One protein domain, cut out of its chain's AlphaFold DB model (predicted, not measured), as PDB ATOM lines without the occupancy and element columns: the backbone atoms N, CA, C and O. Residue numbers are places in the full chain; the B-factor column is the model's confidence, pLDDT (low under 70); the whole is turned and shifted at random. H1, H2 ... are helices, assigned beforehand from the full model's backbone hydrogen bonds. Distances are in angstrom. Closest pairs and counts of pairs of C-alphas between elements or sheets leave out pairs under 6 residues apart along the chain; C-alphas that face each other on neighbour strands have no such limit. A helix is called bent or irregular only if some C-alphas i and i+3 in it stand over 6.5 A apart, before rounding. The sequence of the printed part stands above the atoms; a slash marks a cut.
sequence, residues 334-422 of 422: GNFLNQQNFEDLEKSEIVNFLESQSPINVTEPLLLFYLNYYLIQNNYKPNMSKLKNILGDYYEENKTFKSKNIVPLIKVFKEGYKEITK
ATOM      1  N   GLY A 334      33.218   8.400  53.134       91.88
ATOM      2  CA  GLY A 334      33.923   7.457  54.001       91.88
ATOM      3  C   GLY A 334      33.053   6.296  54.495       91.88
ATOM      4  O   GLY A 334      33.592   5.225  54.771       91.88
ATOM      5  N   ASN A 335      31.723   6.450  54.536       92.81
ATOM      6  CA  ASN A 335      30.799   5.372  54.921       92.81
ATOM      7  C   ASN A 335      30.787   4.224  53.898       92.81
ATOM      8  O   ASN A 335      30.493   3.084  54.249       92.81
ATOM      9  N   PHE A 336      31.163   4.511  52.649       90.06
ATOM     10  CA  PHE A 336      31.240   3.537  51.559       90.06
ATOM     11  C   PHE A 336      32.592   2.808  51.512       90.06
ATOM     12  O   PHE A 336      32.830   1.960  50.646       90.06
ATOM     13  N   LEU A 337      33.502   3.109  52.446       84.38
ATOM     14  CA  LEU A 337      34.786   2.429  52.551       84.38
ATOM     15  C   LEU A 337      34.560   0.923  52.761       84.38
ATOM     16  O   LEU A 337      33.923   0.493  53.716       84.38
ATOM     17  N   ASN A 338      35.147   0.103  51.887       78.25
ATOM     18  CA  ASN A 338      35.093  -1.367  51.917       78.25
ATOM     19  C   ASN A 338      33.738  -2.022  51.597       78.25
ATOM     20  O   ASN A 338      33.679  -3.264  51.640       78.25
ATOM     21  N   GLN A 339      32.701  -1.252  51.256       84.19
ATOM     22  CA  GLN A 339      31.450  -1.799  50.729       84.19
ATOM     23  C   GLN A 339      31.663  -2.396  49.327       84.19
ATOM     24  O   GLN A 339      32.561  -1.989  48.588       84.19
ATOM     25  N   GLN A 340      30.891  -3.437  49.004       71.94
ATOM     26  CA  GLN A 340      31.014  -4.192  47.745       71.94
ATOM     27  C   GLN A 340      29.821  -3.994  46.822       71.94
ATOM     28  O   GLN A 340      29.987  -3.952  45.609       71.94
ATOM     29  N   ASN A 341      28.643  -3.873  47.416       83.31
ATOM     30  CA  ASN A 341      27.398  -3.672  46.712       83.31
ATOM     31  C   ASN A 341      26.841  -2.344  47.190       83.31
ATOM     32  O   ASN A 341      26.891  -2.054  48.384       83.31
ATOM     33  N   PHE A 342      26.341  -1.574  46.242       86.50
ATOM     34  CA  PHE A 342      25.684  -0.306  46.485       86.50
ATOM     35  C   PHE A 342      24.262  -0.437  45.973       86.50
ATOM     36  O   PHE A 342      24.048  -0.998  44.889       86.50
ATOM     37  N   GLU A 343      23.308   0.088  46.723       91.75
ATOM     38  CA  GLU A 343      21.972   0.323  46.189       91.75
ATOM     39  C   GLU A 343      22.035   1.382  45.080       91.75
ATOM     40  O   GLU A 343      22.949   2.207  45.035       91.75
ATOM     41  N   ASP A 344      21.064   1.396  44.168       85.94
ATOM     42  CA  ASP A 344      21.093   2.323  43.027       85.94
ATOM     43  C   ASP A 344      21.102   3.798  43.462       85.94
ATOM     44  O   ASP A 344      21.742   4.638  42.821       85.94
ATOM     45  N   LEU A 345      20.458   4.108  44.594       87.50
ATOM     46  CA  LEU A 345      20.517   5.433  45.204       87.50
ATOM     47  C   LEU A 345      21.940   5.771  45.669       87.50
ATOM     48  O   LEU A 345      22.455   6.830  45.319       87.50
ATOM     49  N   GLU A 346      22.596   4.862  46.391       91.50
ATOM     50  CA  GLU A 346      23.976   5.037  46.860       91.50
ATOM     51  C   GLU A 346      24.946   5.193  45.685       91.50
ATOM     52  O   GLU A 346      25.783   6.096  45.695       91.50
ATOM     53  N   LYS A 347      24.799   4.379  44.627       90.31
ATOM     54  CA  LYS A 347      25.586   4.528  43.390       90.31
ATOM     55  C   LYS A 347      25.432   5.931  42.818       90.31
ATOM     56  O   LYS A 347      26.432   6.556  42.473       90.31
ATOM     57  N   SER A 348      24.199   6.429  42.723       86.06
ATOM     58  CA  SER A 348      23.925   7.766  42.196       86.06
ATOM     59  C   SER A 348      24.562   8.859  43.056       86.06
ATOM     60  O   SER A 348      25.190   9.766  42.510       86.06
ATOM     61  N   GLU A 349      24.478   8.753  44.385       90.69
ATOM     62  CA  GLU A 349      25.107   9.710  45.301       90.69
ATOM     63  C   GLU A 349      26.639   9.685  45.202       90.69
ATOM     64  O   GLU A 349      27.260  10.745  45.118       90.69
ATOM     65  N   ILE A 350      27.252   8.496  45.138       92.06
ATOM     66  CA  ILE A 350      28.703   8.342  44.967       92.06
ATOM     67  C   ILE A 350      29.149   8.918  43.620       92.06
ATOM     68  O   ILE A 350      30.127   9.662  43.578       92.06
ATOM     69  N   VAL A 351      28.443   8.611  42.525       89.50
ATOM     70  CA  VAL A 351      28.732   9.180  41.198       89.50
ATOM     71  C   VAL A 351      28.639  10.700  41.256       89.50
ATOM     72  O   VAL A 351      29.606  11.375  40.915       89.50
ATOM     73  N   ASN A 352      27.529  11.254  41.752       87.06
ATOM     74  CA  ASN A 352      27.342  12.702  41.845       87.06
ATOM     75  C   ASN A 352      28.440  13.363  42.687       87.06
ATOM     76  O   ASN A 352      28.975  14.398  42.291       87.06
ATOM     77  N   PHE A 353      28.819  12.746  43.809       91.94
ATOM     78  CA  PHE A 353      29.929  13.209  44.628       91.94
ATOM     79  C   PHE A 353      31.247  13.195  43.847       91.94
ATOM     80  O   PHE A 353      31.888  14.235  43.726       91.94
ATOM     81  N   LEU A 354      31.647  12.065  43.262       90.62
ATOM     82  CA  LEU A 354      32.921  11.941  42.543       90.62
ATOM     83  C   LEU A 354      33.008  12.885  41.333       90.62
ATOM     84  O   LEU A 354      34.046  13.513  41.119       90.62
ATOM     85  N   GLU A 355      31.916  13.042  40.581       86.56
ATOM     86  CA  GLU A 355      31.825  13.982  39.453       86.56
ATOM     87  C   GLU A 355      31.819  15.454  39.898       86.56
ATOM     88  O   GLU A 355      32.195  16.338  39.128       86.56
ATOM     89  N   SER A 356      31.410  15.744  41.140       84.19
ATOM     90  CA  SER A 356      31.540  17.092  41.712       84.19
ATOM     91  C   SER A 356      32.991  17.434  42.060       84.19
ATOM     92  O   SER A 356      33.383  18.596  41.988       84.19
ATOM     93  N   GLN A 357      33.799  16.423  42.402       87.81
ATOM     94  CA  GLN A 357      35.209  16.594  42.758       87.81
ATOM     95  C   GLN A 357      36.127  16.612  41.525       87.81
ATOM     96  O   GLN A 357      37.267  17.066  41.609       87.81
ATOM     97  N   SER A 358      35.666  16.106  40.375       78.56
ATOM     98  CA  SER A 358      36.472  15.984  39.158       78.56
ATOM     99  C   SER A 358      35.598  15.949  37.897       78.56
ATOM    100  O   SER A 358      34.550  15.315  37.908       78.56
ATOM    101  N   PRO A 359      36.019  16.529  36.755       72.38
ATOM    102  CA  PRO A 359      35.226  16.566  35.515       72.38
ATOM    103  C   PRO A 359      35.030  15.201  34.822       72.38
ATOM    104  O   PRO A 359      34.535  15.151  33.689       72.38
ATOM    105  N   ILE A 360      35.446  14.113  35.464       75.12
ATOM    106  CA  ILE A 360      35.369  12.741  34.973       75.12
ATOM    107  C   ILE A 360      33.904  12.290  34.941       75.12
ATOM    108  O   ILE A 360      33.116  12.682  35.785       75.12
ATOM    109  N   ASN A 361      33.547  11.479  33.945       77.12
ATOM    110  CA  ASN A 361      32.260  10.789  33.888       77.12
ATOM    111  C   ASN A 361      32.418   9.411  34.534       77.12
ATOM    112  O   ASN A 361      33.202   8.594  34.029       77.12
ATOM    113  N   VAL A 362      31.727   9.163  35.643       83.31
ATOM    114  CA  VAL A 362      31.869   7.910  36.395       83.31
ATOM    115  C   VAL A 362      30.789   6.938  35.936       83.31
ATOM    116  O   VAL A 362      29.647   6.993  36.377       83.31
ATOM    117  N   THR A 363      31.151   6.032  35.028       79.88
ATOM    118  CA  THR A 363      30.258   4.944  34.610       79.88
ATOM    119  C   THR A 363      30.181   3.865  35.689       79.88
ATOM    120  O   THR A 363      31.123   3.694  36.463       79.88
ATOM    121  N   GLU A 364      29.092   3.093  35.724       78.69
ATOM    122  CA  GLU A 364      28.905   2.016  36.709       78.69
ATOM    123  C   GLU A 364      30.094   1.030  36.776       78.69
ATOM    124  O   GLU A 364      30.586   0.789  37.880       78.69
ATOM    125  N   PRO A 365      30.682   0.562  35.651       76.25
ATOM    126  CA  PRO A 365      31.859  -0.310  35.707       76.25
ATOM    127  C   PRO A 365      33.123   0.362  36.268       76.25
ATOM    128  O   PRO A 365      34.050  -0.319  36.699       76.25
ATOM    129  N   LEU A 366      33.191   1.698  36.250       81.56
ATOM    130  CA  LEU A 366      34.320   2.478  36.762       81.56
ATOM    131  C   LEU A 366      34.059   3.065  38.156       81.56
ATOM    132  O   LEU A 366      34.972   3.648  38.744       81.56
ATOM    133  N   LEU A 367      32.852   2.905  38.705       87.00
ATOM    134  CA  LEU A 367      32.444   3.484  39.984       87.00
ATOM    135  C   LEU A 367      33.385   3.078  41.118       87.00
ATOM    136  O   LEU A 367      33.975   3.929  41.780       87.00
ATOM    137  N   LEU A 368      33.578   1.769  41.294       84.25
ATOM    138  CA  LEU A 368      34.453   1.220  42.329       84.25
ATOM    139  C   LEU A 368      35.899   1.694  42.162       84.25
ATOM    140  O   LEU A 368      36.571   1.976  43.153       84.25
ATOM    141  N   PHE A 369      36.373   1.816  40.922       83.06
ATOM    142  CA  PHE A 369      37.716   2.312  40.637       83.06
ATOM    143  C   PHE A 369      37.888   3.760  41.108       83.06
ATOM    144  O   PHE A 369      38.792   4.042  41.897       83.06
ATOM    145  N   TYR A 370      37.009   4.666  40.673       86.69
ATOM    146  CA  TYR A 370      37.116   6.083  41.022       86.69
ATOM    147  C   TYR A 370      36.845   6.345  42.503       86.69
ATOM    148  O   TYR A 370      37.537   7.171  43.098       86.69
ATOM    149  N   LEU A 371      35.921   5.601  43.119       89.44
ATOM    150  CA  LEU A 371      35.680   5.660  44.559       89.44
ATOM    151  C   LEU A 371      36.950   5.320  45.345       89.44
ATOM    152  O   LEU A 371      37.379   6.096  46.195       89.44
ATOM    153  N   ASN A 372      37.587   4.187  45.041       84.81
ATOM    154  CA  ASN A 372      38.800   3.777  45.750       84.81
ATOM    155  C   ASN A 372      39.965   4.736  45.487       84.81
ATOM    156  O   ASN A 372      40.700   5.056  46.416       84.81
ATOM    157  N   TYR A 373      40.114   5.228  44.256       85.25
ATOM    158  CA  TYR A 373      41.120   6.240  43.940       85.25
ATOM    159  C   TYR A 373      40.925   7.509  44.781       85.25
ATOM    160  O   TYR A 373      41.870   7.966  45.424       85.25
ATOM    161  N   TYR A 374      39.696   8.030  44.845       90.56
ATOM    162  CA  TYR A 374      39.359   9.191  45.669       90.56
ATOM    163  C   TYR A 374      39.652   8.946  47.155       90.56
ATOM    164  O   TYR A 374      40.267   9.783  47.816       90.56
ATOM    165  N   LEU A 375      39.246   7.787  47.682       89.31
ATOM    166  CA  LEU A 375      39.474   7.408  49.076       89.31
ATOM    167  C   LEU A 375      40.976   7.367  49.405       89.31
ATOM    168  O   LEU A 375      41.395   7.933  50.412       89.31
ATOM    169  N   ILE A 376      41.805   6.790  48.531       84.94
ATOM    170  CA  ILE A 376      43.265   6.757  48.714       84.94
ATOM    171  C   ILE A 376      43.854   8.175  48.728       84.94
ATOM    172  O   ILE A 376      44.640   8.494  49.617       84.94
ATOM    173  N   GLN A 377      43.455   9.038  47.783       87.06
ATOM    174  CA  GLN A 377      43.919  10.435  47.718       87.06
ATOM    175  C   GLN A 377      43.584  11.230  48.990       87.06
ATOM    176  O   GLN A 377      44.284  12.175  49.335       87.06
ATOM    177  N   ASN A 378      42.541  10.819  49.715       90.88
ATOM    178  CA  ASN A 378      42.100  11.441  50.961       90.88
ATOM    179  C   ASN A 378      42.524  10.646  52.212       90.88
ATOM    180  O   ASN A 378      41.885  10.756  53.257       90.88
ATOM    181  N   ASN A 379      43.600   9.855  52.125       90.75
ATOM    182  CA  ASN A 379      44.192   9.091  53.234       90.75
ATOM    183  C   ASN A 379      43.284   8.022  53.870       90.75
ATOM    184  O   ASN A 379      43.564   7.538  54.972       90.75
ATOM    185  N   TYR A 380      42.224   7.593  53.185       88.44
ATOM    186  CA  TYR A 380      41.491   6.396  53.587       88.44
ATOM    187  C   TYR A 380      42.280   5.146  53.180       88.44
ATOM    188  O   TYR A 380      42.993   5.128  52.177       88.44
ATOM    189  N   LYS A 381      42.138   4.068  53.956       85.69
ATOM    190  CA  LYS A 381      42.793   2.776  53.695       85.69
ATOM    191  C   LYS A 381      41.774   1.779  53.132       85.69
ATOM    192  O   LYS A 381      41.168   1.046  53.917       85.69
ATOM    193  N   PRO A 382      41.529   1.746  51.808       77.56
ATOM    194  CA  PRO A 382      40.621   0.765  51.235       77.56
ATOM    195  C   PRO A 382      41.203  -0.648  51.315       77.56
ATOM    196  O   PRO A 382      42.418  -0.860  51.345       77.56
ATOM    197  N   ASN A 383      40.325  -1.645  51.301       76.62
ATOM    198  CA  ASN A 383      40.718  -3.043  51.235       76.62
ATOM    199  C   ASN A 383      41.297  -3.374  49.846       76.62
ATOM    200  O   ASN A 383      40.580  -3.699  48.898       76.62
ATOM    201  N   MET A 384      42.625  -3.332  49.748       72.50
ATOM    202  CA  MET A 384      43.367  -3.562  48.504       72.50
ATOM    203  C   MET A 384      43.148  -4.952  47.898       72.50
ATOM    204  O   MET A 384      43.172  -5.096  46.676       72.50
ATOM    205  N   SER A 385      42.902  -5.973  48.725       71.75
ATOM    206  CA  SER A 385      42.592  -7.315  48.223       71.75
ATOM    207  C   SER A 385      41.277  -7.318  47.443       71.75
ATOM    208  O   SER A 385      41.180  -7.988  46.418       71.75
ATOM    209  N   LYS A 386      40.285  -6.535  47.885       67.88
ATOM    210  CA  LYS A 386      39.001  -6.395  47.183       67.88
ATOM    211  C   LYS A 386      39.154  -5.638  45.869       67.88
ATOM    212  O   LYS A 386      38.634  -6.083  44.854       67.88
ATOM    213  N   LEU A 387      39.911  -4.542  45.869       69.12
ATOM    214  CA  LEU A 387      40.162  -3.768  44.652       69.12
ATOM    215  C   LEU A 387      40.887  -4.602  43.587       69.12
ATOM    216  O   LEU A 387      40.570  -4.512  42.403       69.12
ATOM    217  N   LYS A 388      41.820  -5.461  44.015       71.25
ATOM    218  CA  LYS A 388      42.508  -6.405  43.130       71.25
ATOM    219  C   LYS A 388      41.545  -7.416  42.499       71.25
ATOM    220  O   LYS A 388      41.717  -7.716  41.322       71.25
ATOM    221  N   ASN A 389      40.550  -7.899  43.246       71.25
ATOM    222  CA  ASN A 389      39.530  -8.807  42.717       71.25
ATOM    223  C   ASN A 389      38.607  -8.089  41.728       71.25
ATOM    224  O   ASN A 389      38.474  -8.567  40.618       71.25
ATOM    225  N   ILE A 390      38.093  -6.897  42.053       67.50
ATOM    226  CA  ILE A 390      37.234  -6.111  41.142       67.50
ATOM    227  C   ILE A 390      37.952  -5.805  39.821       67.50
ATOM    228  O   ILE A 390      37.391  -5.970  38.742       67.50
ATOM    229  N   LEU A 391      39.218  -5.380  39.893       68.19
ATOM    230  CA  LEU A 391      40.032  -5.146  38.698       68.19
ATOM    231  C   LEU A 391      40.351  -6.448  37.951       68.19
ATOM    232  O   LEU A 391      40.509  -6.417  36.734       68.19
ATOM    233  N   GLY A 392      40.467  -7.566  38.670       70.88
ATOM    234  CA  GLY A 392      40.655  -8.902  38.112       70.88
ATOM    235  C   GLY A 392      39.422  -9.384  37.356       70.88
ATOM    236  O   GLY A 392      39.542  -9.725  36.186       70.88
ATOM    237  N   ASP A 393      38.249  -9.327  37.980       69.25
ATOM    238  CA  ASP A 393      36.964  -9.720  37.398       69.25
ATOM    239  C   ASP A 393      36.641  -8.841  36.187       69.25
ATOM    240  O   ASP A 393      36.385  -9.359  35.103       69.25
ATOM    241  N   TYR A 394      36.816  -7.519  36.305       65.12
ATOM    242  CA  TYR A 394      36.683  -6.607  35.168       65.12
ATOM    243  C   TYR A 394      37.654  -6.963  34.032       65.12
ATOM    244  O   TYR A 394      37.286  -6.915  32.860       65.12
ATOM    245  N   TYR A 395      38.898  -7.335  34.349       64.25
ATOM    246  CA  TYR A 395      39.879  -7.743  33.343       64.25
ATOM    247  C   TYR A 395      39.525  -9.079  32.675       64.25
ATOM    248  O   TYR A 395      39.735  -9.218  31.471       64.25
ATOM    249  N   GLU A 396      38.987 -10.047  33.417       67.88
ATOM    250  CA  GLU A 396      38.553 -11.343  32.879       67.88
ATOM    251  C   GLU A 396      37.268 -11.213  32.044       67.88
ATOM    252  O   GLU A 396      37.209 -11.745  30.933       67.88
ATOM    253  N   GLU A 397      36.287 -10.431  32.494       63.56
ATOM    254  CA  GLU A 397      35.061 -10.131  31.736       63.56
ATOM    255  C   GLU A 397      35.361  -9.362  30.443       63.56
ATOM    256  O   GLU A 397      34.764  -9.618  29.397       63.56
ATOM    257  N   ASN A 398      36.346  -8.458  30.481       57.25
ATOM    258  CA  ASN A 398      36.754  -7.656  29.328       57.25
ATOM    259  C   ASN A 398      37.950  -8.246  28.567       57.25
ATOM    260  O   ASN A 398      38.452  -7.617  27.639       57.25
ATOM    261  N   LYS A 399      38.403  -9.466  28.880       57.03
ATOM    262  CA  LYS A 399      39.521 -10.128  28.176       57.03
ATOM    263  C   LYS A 399      39.194 -10.416  26.706       57.03
ATOM    264  O   LYS A 399      40.089 -10.488  25.862       57.03
ATOM    265  N   THR A 400      37.907 -10.548  26.389       49.19
ATOM    266  CA  THR A 400      37.377 -10.637  25.019       49.19
ATOM    267  C   THR A 400      37.379  -9.279  24.307       49.19
ATOM    268  O   THR A 400      37.549  -9.219  23.085       49.19
ATOM    269  N   PHE A 401      37.315  -8.174  25.055       45.34
ATOM    270  CA  PHE A 401      37.593  -6.831  24.563       45.34
ATOM    271  C   PHE A 401      39.113  -6.624  24.480       45.34
ATOM    272  O   PHE A 401      39.769  -6.208  25.432       45.34
ATOM    273  N   LYS A 402      39.699  -6.821  23.289       44.41
ATOM    274  CA  LYS A 402      41.069  -6.368  22.940       44.41
ATOM    275  C   LYS A 402      41.181  -4.827  22.910       44.41
ATOM    276  O   LYS A 402      41.674  -4.232  21.951       44.41
ATOM    277  N   SER A 403      40.678  -4.154  23.935       45.41
ATOM    278  CA  SER A 403      40.692  -2.711  24.093       45.41
ATOM    279  C   SER A 403      42.087  -2.277  24.540       45.41
ATOM    280  O   SER A 403      42.491  -2.485  25.684       45.41
ATOM    281  N   LYS A 404      42.829  -1.626  23.635       47.41
ATOM    282  CA  LYS A 404      44.141  -1.000  23.900       47.41
ATOM    283  C   LYS A 404      44.129   0.018  25.061       47.41
ATOM    284  O   LYS A 404      45.197   0.459  25.471       47.41
ATOM    285  N   ASN A 405      42.960   0.367  25.608       46.03
ATOM    286  CA  ASN A 405      42.783   1.411  26.620       46.03
ATOM    287  C   ASN A 405      42.760   0.897  28.073       46.03
ATOM    288  O   ASN A 405      42.913   1.704  28.986       46.03
ATOM    289  N   ILE A 406      42.622  -0.413  28.315       49.94
ATOM    290  CA  ILE A 406      42.570  -0.972  29.686       49.94
ATOM    291  C   ILE A 406      43.979  -1.124  30.289       49.94
ATOM    292  O   ILE A 406      44.203  -0.832  31.463       49.94
ATOM    293  N   VAL A 407      44.965  -1.515  29.473       52.62
ATOM    294  CA  VAL A 407      46.358  -1.728  29.914       52.62
ATOM    295  C   VAL A 407      47.012  -0.450  30.481       52.62
ATOM    296  O   VAL A 407      47.649  -0.543  31.534       52.62
ATOM    297  N   PRO A 408      46.842   0.747  29.877       55.38
ATOM    298  CA  PRO A 408      47.331   1.997  30.457       55.38
ATOM    299  C   PRO A 408      46.704   2.328  31.816       55.38
ATOM    300  O   PRO A 408      47.421   2.775  32.703       55.38
ATOM    301  N   LEU A 409      45.409   2.059  32.021       52.62
ATOM    302  CA  LEU A 409      44.719   2.329  33.291       52.62
ATOM    303  C   LEU A 409      45.283   1.479  34.438       52.62
ATOM    304  O   LEU A 409      45.560   1.991  35.521       52.62
ATOM    305  N   ILE A 410      45.544   0.194  34.176       55.72
ATOM    306  CA  ILE A 410      46.191  -0.714  35.137       55.72
ATOM    307  C   ILE A 410      47.628  -0.259  35.432       55.72
ATOM    308  O   ILE A 410      48.094  -0.371  36.568       55.72
ATOM    309  N   LYS A 411      48.346   0.257  34.425       59.81
ATOM    310  CA  LYS A 411      49.704   0.788  34.595       59.81
ATOM    311  C   LYS A 411      49.711   2.058  35.453       59.81
ATOM    312  O   LYS A 411      50.456   2.092  36.425       59.81
ATOM    313  N   VAL A 412      48.828   3.018  35.168       56.12
ATOM    314  CA  VAL A 412      48.629   4.234  35.979       56.12
ATOM    315  C   VAL A 412      48.268   3.869  37.417       56.12
ATOM    316  O   VAL A 412      48.806   4.454  38.349       56.12
ATOM    317  N   PHE A 413      47.434   2.844  37.617       58.09
ATOM    318  CA  PHE A 413      47.099   2.371  38.958       58.09
ATOM    319  C   PHE A 413      48.310   1.759  39.681       58.09
ATOM    320  O   PHE A 413      48.560   2.075  40.840       58.09
ATOM    321  N   LYS A 414      49.106   0.921  39.004       57.56
ATOM    322  CA  LYS A 414      50.338   0.346  39.576       57.56
ATOM    323  C   LYS A 414      51.397   1.406  39.884       57.56
ATOM    324  O   LYS A 414      52.133   1.240  40.853       57.56
ATOM    325  N   GLU A 415      51.507   2.442  39.058       59.53
ATOM    326  CA  GLU A 415      52.482   3.526  39.223       59.53
ATOM    327  C   GLU A 415      52.043   4.509  40.313       59.53
ATOM    328  O   GLU A 415      52.803   4.721  41.253       59.53
ATOM    329  N   GLY A 416      50.792   4.981  40.287       55.34
ATOM    330  CA  GLY A 416      50.236   5.819  41.354       55.34
ATOM    331  C   GLY A 416      50.226   5.107  42.710       55.34
ATOM    332  O   GLY A 416      50.577   5.696  43.725       55.34
ATOM    333  N   TYR A 417      49.935   3.803  42.744       52.34
ATOM    334  CA  TYR A 417      50.025   3.021  43.981       52.34
ATOM    335  C   TYR A 417      51.460   2.923  44.521       52.34
ATOM    336  O   TYR A 417      51.662   2.987  45.732       52.34
ATOM    337  N   LYS A 418      52.469   2.784  43.649       56.25
ATOM    338  CA  LYS A 418      53.886   2.761  44.056       56.25
ATOM    339  C   LYS A 418      54.360   4.093  44.634       56.25
ATOM    340  O   LYS A 418      55.277   4.076  45.446       56.25
ATOM    341  N   GLU A 419      53.788   5.211  44.200       50.38
ATOM    342  CA  GLU A 419      54.091   6.524  44.777       50.38
ATOM    343  C   GLU A 419      53.402   6.738  46.124       50.38
ATOM    344  O   GLU A 419      54.019   7.287  47.023       50.38
ATOM    345  N   ILE A 420      52.170   6.250  46.293       44.94
ATOM    346  CA  ILE A 420      51.384   6.442  47.526       44.94
ATOM    347  C   ILE A 420      51.801   5.475  48.656       44.94
ATOM    348  O   ILE A 420      51.526   5.721  49.826       44.94
ATOM    349  N   THR A 421      52.440   4.348  48.322       43.22
ATOM    350  CA  THR A 421      52.935   3.357  49.303       43.22
ATOM    351  C   THR A 421      54.405   3.517  49.696       43.22
ATOM    352  O   THR A 421      54.904   2.713  50.488       43.22
ATOM    353  N   LYS A 422      55.090   4.527  49.157       48.06
ATOM    354  CA  LYS A 422      56.363   5.033  49.684       48.06
ATOM    355  C   LYS A 422      56.081   6.131  50.695       48.06
ATOM    356  O   LYS A 422      56.863   6.207  51.665       48.06
TER     357      LYS A 422
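AT A GLANCE: This is residues 334 to 422 of the 422 residues of an uncharacterized protein of Mytilus coruscus (UniProt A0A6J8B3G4). Three helices, H2, H3 and H4, run lengthwise with their centres in a loose triangle, H3 running against the other two; H1 packs crosswise on H2, on the side away from H4. H4 is the most loosely placed helix, and residues 399 to 405 of the loop before it stick out. The printed part has 89 residues with four named helices, H1, H2, H3 and H4 in chain order, and no named strand; its class is all helix. It is compact, with a radius of gyration of the C-alphas of 13.2 A, and spans 33 by 33 by 26 A.

HOW THE PARTS SIT: H1, residues 344 to 357, touches H2, residues 364 to 377, with the closest C-alphas, those of Val 351 and Leu 367, 6.9 A apart. They run the same way at a steep tilt of 51 degrees. H2 and H3, residues 384 to 397, form a helical hairpin: they touch, the closest C-alphas being those of Phe 369 and Leu 387, 7.7 A apart, and run opposite ways at a shallow tilt of 27 degrees. H4, residues 406 to 420, is near H2, with 7 pairs of C-alphas within 10 A. H3 and H4 are near each other, with their closest C-alphas 8.2 A apart, only just short of touching. H1 is apart from H3 and from H4. In H1, H3 and H4 every O i to N i+4 pair is within hydrogen-bond range; in H2 8 of 10 are.

IN THESE COORDINATES: H1 begins at C-alpha 344, (21.093, 2.323, 43.027), and is 20.1 A long. H2 is 20.4 A long and irregular: C-alphas 365 and 368 are 7.3 A apart. H3 is 19.8 A long. H4 is 21.2 A long and ends at C-alpha 420, (51.384, 6.442, 47.526).

THE WHOLE: The two C-alphas farthest apart, those of Leu 345 and Lys 422, are 36.1 A apart. The printed part has no cut, and its three links between helices are short. The mean pLDDT of the printed part is 73.3; residues 386 to 387, 390 to 391 and 393 to 422 are under 70.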